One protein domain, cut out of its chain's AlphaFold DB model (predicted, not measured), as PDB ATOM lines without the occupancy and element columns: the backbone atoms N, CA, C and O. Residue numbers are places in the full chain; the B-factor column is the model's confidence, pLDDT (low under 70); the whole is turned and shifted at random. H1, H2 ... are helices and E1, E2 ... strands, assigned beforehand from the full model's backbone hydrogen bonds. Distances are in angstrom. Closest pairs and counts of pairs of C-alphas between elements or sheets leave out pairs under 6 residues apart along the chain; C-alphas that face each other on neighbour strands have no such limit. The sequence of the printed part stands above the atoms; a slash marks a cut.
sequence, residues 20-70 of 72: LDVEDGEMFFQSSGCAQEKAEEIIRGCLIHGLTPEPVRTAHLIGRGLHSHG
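Overview. This is residues 20 to 70 of the 72 residues of an uncharacterized protein of Nanosalinarum sp. (strain J07AB56) (UniProt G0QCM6). A small head, made of a strand hairpin with a helix beside it, E1, E2 and H1, has a long arm: helix H2 leads away from it, and residues 58 to 70 stick out free. The printed part has 51 residues with two named strands and two named helices, in the order E1, E2, H1, H2; the sheet E1 - E2 is antiparallel and the class is mixed, helices and strands. The whole is loose, with a radius of gyration of the C-alphas of 13.2 A, and spans 40 by 26 by 16 A.

Along the chain. Find C-alpha 20 at (356.833, 269.852, 185.379), where strand E1, residues 20 to 22, begins. Strand E2, residues 25 to 29, follows and measures 13.3 A. Look next at C-alpha 36 at (365.959, 265.632, 184.426); from there helix H1 runs through residues 36 to 46, 15.4 A. Helix H2, residues 54 to 68, is 21.1 A long and ends at C-alpha 68, (338.338, 248.197, 169.408).

Arrangement. E1 and E2 form a hairpin, antiparallel at 144 degrees; look for N 20 and O 27, 2.9 A apart, and N 22 and O 25, 2.8 A, both within hydrogen-bond range. The closest C-alphas of E1 and H1 are those of Leu 20 and Glu 40, 7.3 A apart. H1 and H2 are close but not clearly touching, the C-alphas of Cys 46 and Glu 54 being closest at 5.8 A. They run the same way at a steep tilt of 65 degrees. H2 is apart from E1 and E2. In H1 and H2 every O i to N i+4 pair is within hydrogen-bond range.

Size, cuts and confidence. The C-alphas of Glu 37 and Gly 70 are the two farthest apart, 40.0 A. The printed part has no cut and no long link. No printed residue is under 70 in pLDDT.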
ATOM      1  N   LEU A  20     356.579 268.957 186.500       96.12
ATOM      2  CA  LEU A  20     356.833 269.852 185.379       96.12
ATOM      3  C   LEU A  20     355.604 270.705 185.074       96.12
ATOM      4  O   LEU A  20     354.562 270.180 184.685       96.12
ATOM      5  N   ASP A  21     355.768 272.020 185.181       96.75
ATOM      6  CA  ASP A  21     354.759 272.987 184.755       96.75
ATOM      7  C   ASP A  21     354.889 273.251 183.247       96.75
ATOM      8  O   ASP A  21     355.961 273.623 182.745       96.75
ATOM      9  N   VAL A  22     353.801 273.057 182.508       95.19
ATOM     10  CA  VAL A  22     353.660 273.328 181.070       95.19
ATOM     11  C   VAL A  22     352.506 274.305 180.837       95.19
ATOM     12  O   VAL A  22     351.791 274.662 181.768       95.19
ATOM     13  N   GLU A  23     352.337 274.783 179.603       93.44
ATOM     14  CA  GLU A  23     351.334 275.811 179.279       93.44
ATOM     15  C   GLU A  23     349.911 275.409 179.703       93.44
ATOM     16  O   GLU A  23     349.202 276.198 180.321       93.44
ATOM     17  N   ASP A  24     349.538 274.153 179.453       95.00
ATOM     18  CA  ASP A  24     348.197 273.626 179.722       95.00
ATOM     19  C   ASP A  24     348.026 273.018 181.129       95.00
ATOM     20  O   ASP A  24     346.992 272.409 181.421       95.00
ATOM     21  N   GLY A  25     349.022 273.158 182.013       96.06
ATOM     22  CA  GLY A  25     348.937 272.721 183.410       96.06
ATOM     23  C   GLY A  25     350.179 272.001 183.934       96.06
ATOM     24  O   GLY A  25     351.290 272.186 183.454       96.06
ATOM     25  N   GLU A  26     349.982 271.176 184.959       96.44
ATOM     26  CA  GLU A  26     351.052 270.451 185.650       96.44
ATOM     27  C   GLU A  26     351.051 268.974 185.241       96.44
ATOM     28  O   GLU A  26     349.994 268.343 185.149       96.44
ATOM     29  N   MET A  27     352.236 268.401 185.032       95.75
ATOM     30  CA  MET A  27     352.403 266.963 184.841       95.75
ATOM     31  C   MET A  27     353.521 266.389 185.711       95.75
ATOM     32  O   MET A  27     354.438 267.089 186.139       95.75
ATOM     33  N   PHE A  28     353.459 265.076 185.918       95.44
ATOM     34  CA  PHE A  28     354.489 264.317 186.612       95.44
ATOM     35  C   PHE A  28     355.171 263.372 185.636       95.44
ATOM     36  O   PHE A  28     354.509 262.720 184.826       95.44
ATOM     37  N   PHE A  29     356.492 263.284 185.720       94.25
ATOM     38  CA  PHE A  29     357.271 262.401 184.867       94.25
ATOM     39  C   PHE A  29     358.411 261.743 185.636       94.25
ATOM     40  O   PHE A  29     358.821 262.176 186.712       94.25
ATOM     41  N   GLN A  30     358.924 260.671 185.049       93.12
ATOM     42  CA  GLN A  30     360.160 260.029 185.460       93.12
ATOM     43  C   GLN A  30     361.042 259.892 184.232       93.12
ATOM     44  O   GLN A  30     360.547 259.724 183.114       93.12
ATOM     45  N   SER A  31     362.348 259.935 184.442       90.75
ATOM     46  CA  SER A  31     363.326 259.682 183.398       90.75
ATOM     47  C   SER A  31     364.289 258.587 183.836       90.75
ATOM     48  O   SER A  31     364.538 258.350 185.015       90.75
ATOM     49  N   SER A  32     364.820 257.875 182.849       90.12
ATOM     50  CA  SER A  32     365.896 256.910 183.024       90.12
ATOM     51  C   SER A  32     366.853 257.058 181.851       90.12
ATOM     52  O   SER A  32     366.424 257.318 180.726       90.12
ATOM     53  N   GLY A  33     368.155 256.953 182.112       91.12
ATOM     54  CA  GLY A  33     369.183 257.116 181.082       91.12
ATOM     55  C   GLY A  33     369.370 258.550 180.564       91.12
ATOM     56  O   GLY A  33     370.109 258.741 179.604       91.12
ATOM     57  N   CYS A  34     368.745 259.559 181.183       92.31
ATOM     58  CA  CYS A  34     368.995 260.973 180.899       92.31
ATOM     59  C   CYS A  34     368.796 261.847 182.147       92.31
ATOM     60  O   CYS A  34     368.100 261.453 183.084       92.31
ATOM     61  N   ALA A  35     369.423 263.026 182.150       93.81
ATOM     62  CA  ALA A  35     369.232 264.035 183.189       93.81
ATOM     63  C   ALA A  35     367.807 264.611 183.144       93.81
ATOM     64  O   ALA A  35     367.186 264.646 182.075       93.81
ATOM     65  N   GLN A  36     367.306 265.075 184.291       93.75
ATOM     66  CA  GLN A  36     365.959 265.632 184.426       93.75
ATOM     67  C   GLN A  36     365.731 266.779 183.433       93.75
ATOM     68  O   GLN A  36     364.762 266.756 182.681       93.75
ATOM     69  N   GLU A  37     366.669 267.721 183.339       96.44
ATOM     70  CA  GLU A  37     366.574 268.901 182.474       96.44
ATOM     71  C   GLU A  37     366.456 268.508 180.998       96.44
ATOM     72  O   GLU A  37     365.712 269.121 180.230       96.44
ATOM     73  N   LYS A  38     367.156 267.439 180.595       97.62
ATOM     74  CA  LYS A  38     367.072 266.928 179.225       97.62
ATOM     75  C   LYS A  38     365.717 266.285 178.951       97.62
ATOM     76  O   LYS A  38     365.182 266.441 177.854       97.62
ATOM     77  N   ALA A  39     365.162 265.567 179.923       96.50
ATOM     78  CA  ALA A  39     363.825 265.003 179.809       96.50
ATOM     79  C   ALA A  39     362.760 266.108 179.710       96.50
ATOM     80  O   ALA A  39     361.882 266.013 178.859       96.50
ATOM     81  N   GLU A  40     362.877 267.181 180.495       97.06
ATOM     82  CA  GLU A  40     361.977 268.337 180.410       97.06
ATOM     83  C   GLU A  40     362.022 269.004 179.030       97.06
ATOM     84  O   GLU A  40     360.972 269.293 178.457       97.06
ATOM     85  N   GLU A  41     363.216 269.200 178.460       97.94
ATOM     86  CA  GLU A  41     363.388 269.730 177.100       97.94
ATOM     87  C   GLU A  41     362.679 268.849 176.059       97.94
ATOM     88  O   GLU A  41     361.942 269.354 175.211       97.94
ATOM     89  N   ILE A  42     362.862 267.526 176.146       97.50
ATOM     90  CA  ILE A  42     362.228 266.562 175.237       97.50
ATOM     91  C   ILE A  42     360.706 266.601 175.382       97.50
ATOM     92  O   ILE A  42     360.005 266.657 174.373       97.50
ATOM     93  N   ILE A  43     360.193 266.585 176.616       96.88
ATOM     94  CA  ILE A  43     358.755 266.645 176.893       96.88
ATOM     95  C   ILE A  43     358.176 267.916 176.275       96.88
ATOM     96  O   ILE A  43     357.262 267.818 175.460       96.88
ATOM     97  N   ARG A  44     358.751 269.087 176.575       96.56
ATOM     98  CA  ARG A  44     358.285 270.376 176.040       96.56
ATOM     99  C   ARG A  44     358.328 270.420 174.515       96.56
ATOM    100  O   ARG A  44     357.372 270.883 173.907       96.56
ATOM    101  N   GLY A  45     359.385 269.893 173.898       97.50
ATOM    102  CA  GLY A  45     359.501 269.824 172.439       97.50
ATOM    103  C   GLY A  45     358.517 268.858 171.767       97.50
ATOM    104  O   GLY A  45     358.290 268.964 170.565       97.50
ATOM    105  N   CYS A  46     357.929 267.923 172.519       97.88
ATOM    106  CA  CYS A  46     356.952 266.957 172.012       97.88
ATOM    107  C   CYS A  46     355.498 267.335 172.326       97.88
ATOM    108  O   CYS A  46     354.587 266.634 171.878       97.88
ATOM    109  N   LEU A  47     355.260 268.382 173.116       97.12
ATOM    110  CA  LEU A  47     353.919 268.878 173.399       97.12
ATOM    111  C   LEU A  47     353.458 269.791 172.261       97.12
ATOM    112  O   LEU A  47     354.216 270.615 171.761       97.12
ATOM    113  N   ILE A  48     352.199 269.623 171.857       95.06
ATOM    114  CA  ILE A  48     351.531 270.499 170.885       95.06
ATOM    115  C   ILE A  48     350.307 271.134 171.550       95.06
ATOM    116  O   ILE A  48     350.184 272.350 171.555       95.06
ATOM    117  N   HIS A  49     349.439 270.311 172.153       91.88
ATOM    118  CA  HIS A  49     348.348 270.752 173.024       91.88
ATOM    119  C   HIS A  49     348.186 269.771 174.193       91.88
ATOM    120  O   HIS A  49     348.332 268.556 174.019       91.88
ATOM    121  N   GLY A  50     347.804 270.281 175.357       93.50
ATOM    122  CA  GLY A  50     347.560 269.519 176.574       93.50
ATOM    123  C   GLY A  50     348.838 269.046 177.272       93.50
ATOM    124  O   GLY A  50     349.922 269.594 177.106       93.50
ATOM    125  N   LEU A  51     348.694 267.990 178.077       96.81
ATOM    126  CA  LEU A  51     349.741 267.485 178.981       96.81
ATOM    127  C   LEU A  51     350.439 266.212 178.478       96.81
ATOM    128  O   LEU A  51     351.256 265.624 179.181       96.81
ATOM    129  N   THR A  52     350.070 265.711 177.298       96.44
ATOM    130  CA  THR A  52     350.561 264.426 176.780       96.44
ATOM    131  C   THR A  52     351.424 264.656 175.545       96.44
ATOM    132  O   THR A  52     350.919 265.239 174.585       96.44
ATOM    133  N   PRO A  53     352.680 264.165 175.513       97.12
ATOM    134  CA  PRO A  53     353.508 264.223 174.315       97.12
ATOM    135  C   PRO A  53     352.765 263.681 173.091       97.12
ATOM    136  O   PRO A  53     352.170 262.601 173.135       97.12
ATOM    137  N   GLU A  54     352.818 264.414 171.985       98.00
ATOM    138  CA  GLU A  54     352.047 264.132 170.776       98.00
ATOM    139  C   GLU A  54     352.243 262.698 170.230       98.00
ATOM    140  O   GLU A  54     351.245 262.047 169.895       98.00
ATOM    141  N   PRO A  55     353.464 262.118 170.233       97.38
ATOM    142  CA  PRO A  55     353.653 260.719 169.847       97.38
ATOM    143  C   PRO A  55     352.910 259.728 170.756       97.38
ATOM    144  O   PRO A  55     352.373 258.733 170.273       97.38
ATOM    145  N   VAL A  56     352.830 260.005 172.063       97.31
ATOM    146  CA  VAL A  56     352.113 259.162 173.037       97.31
ATOM    147  C   VAL A  56     350.606 259.266 172.820       97.31
ATOM    148  O   VAL A  56     349.914 258.247 172.791       97.31
ATOM    149  N   ARG A  57     350.093 260.483 172.599       96.88
ATOM    150  CA  ARG A  57     348.678 260.720 172.282       96.88
ATOM    151  C   ARG A  57     348.266 259.983 171.005       96.88
ATOM    152  O   ARG A  57     347.242 259.300 170.987       96.88
ATOM    153  N   THR A  58     349.087 260.072 169.960       97.06
ATOM    154  CA  THR A  58     348.865 259.368 168.692       97.06
ATOM    155  C   THR A  58     348.903 257.849 168.874       97.06
ATOM    156  O   THR A  58     347.984 257.159 168.432       97.06
ATOM    157  N   ALA A  59     349.899 257.318 169.592       97.56
ATOM    158  CA  ALA A  59     349.985 255.889 169.894       97.56
ATOM    159  C   ALA A  59     348.756 255.384 170.671       97.56
ATOM    160  O   ALA A  59     348.237 254.311 170.363       97.56
ATOM    161  N   HIS A  60     348.243 256.169 171.625       96.12
ATOM    162  CA  HIS A  60     347.024 255.832 172.358       96.12
ATOM    163  C   HIS A  60     345.807 255.714 171.431       96.12
ATOM    164  O   HIS A  60     345.083 254.723 171.501       96.12
ATOM    165  N   LEU A  61     345.588 256.689 170.541       96.25
ATOM    166  CA  LEU A  61     344.460 256.668 169.604       96.25
ATOM    167  C   LEU A  61     344.535 255.482 168.637       96.25
ATOM    168  O   LEU A  61     343.531 254.800 168.432       96.25
ATOM    169  N   ILE A  62     345.722 255.205 168.090       96.06
ATOM    170  CA  ILE A  62     345.948 254.056 167.206       96.06
ATOM    171  C   ILE A  62     345.692 252.754 167.965       96.06
ATOM    172  O   ILE A  62     344.891 251.938 167.517       96.06
ATOM    173  N   GLY A  63     346.311 252.577 169.136       95.38
ATOM    174  CA  GLY A  63     346.154 251.370 169.946       95.38
ATOM    175  C   GLY A  63     344.702 251.129 170.359       95.38
ATOM    176  O   GLY A  63     344.211 250.006 170.269       95.38
ATOM    177  N   ARG A  64     343.968 252.184 170.735       94.25
ATOM    178  CA  ARG A  64     342.525 252.103 171.010       94.25
ATOM    179  C   ARG A  64     341.723 251.737 169.767       94.25
ATOM    180  O   ARG A  64     340.796 250.938 169.881       94.25
ATOM    181  N   GLY A  65     342.066 252.300 168.612       93.38
ATOM    182  CA  GLY A  65     341.450 251.969 167.331       93.38
ATOM    183  C   GLY A  65     341.618 250.491 166.992       93.38
ATOM    184  O   GLY A  65     340.620 249.801 166.809       93.38
ATOM    185  N   LEU A  66     342.854 249.993 166.996       92.00
ATOM    186  CA  LEU A  66     343.181 248.594 166.705       92.00
ATOM    187  C   LEU A  66     342.509 247.632 167.692       92.00
ATOM    188  O   LEU A  66     341.805 246.714 167.275       92.00
ATOM    189  N   HIS A  67     342.610 247.914 168.995       86.75
ATOM    190  CA  HIS A  67     341.981 247.096 170.031       86.75
ATOM    191  C   HIS A  67     340.454 247.035 169.888       86.75
ATOM    192  O   HIS A  67     339.859 245.970 170.031       86.75
ATOM    193  N   SER A  68     339.802 248.156 169.561       87.00
ATOM    194  CA  SER A  68     338.338 248.197 169.408       87.00
ATOM    195  C   SER A  68     337.839 247.450 168.165       87.00
ATOM    196  O   SER A  68     336.655 247.133 168.093       87.00
ATOM    197  N   HIS A  69     338.722 247.171 167.201       80.81
ATOM    198  CA  HIS A  69     338.406 246.447 165.967       80.81
ATOM    199  C   HIS A  69     338.987 245.024 165.944       80.81
ATOM    200  O   HIS A  69     338.903 244.364 164.912       80.81
ATOM    201  N   GLY A  70     339.543 244.545 167.067       75.56
ATOM    202  CA  GLY A  70     340.084 243.187 167.187       75.56
ATOM    203  C   GLY A  70     341.250 242.916 166.236       75.56
ATOM    204  O   GLY A  70     341.309 241.844 165.643       75.56
TER     205      GLY A  70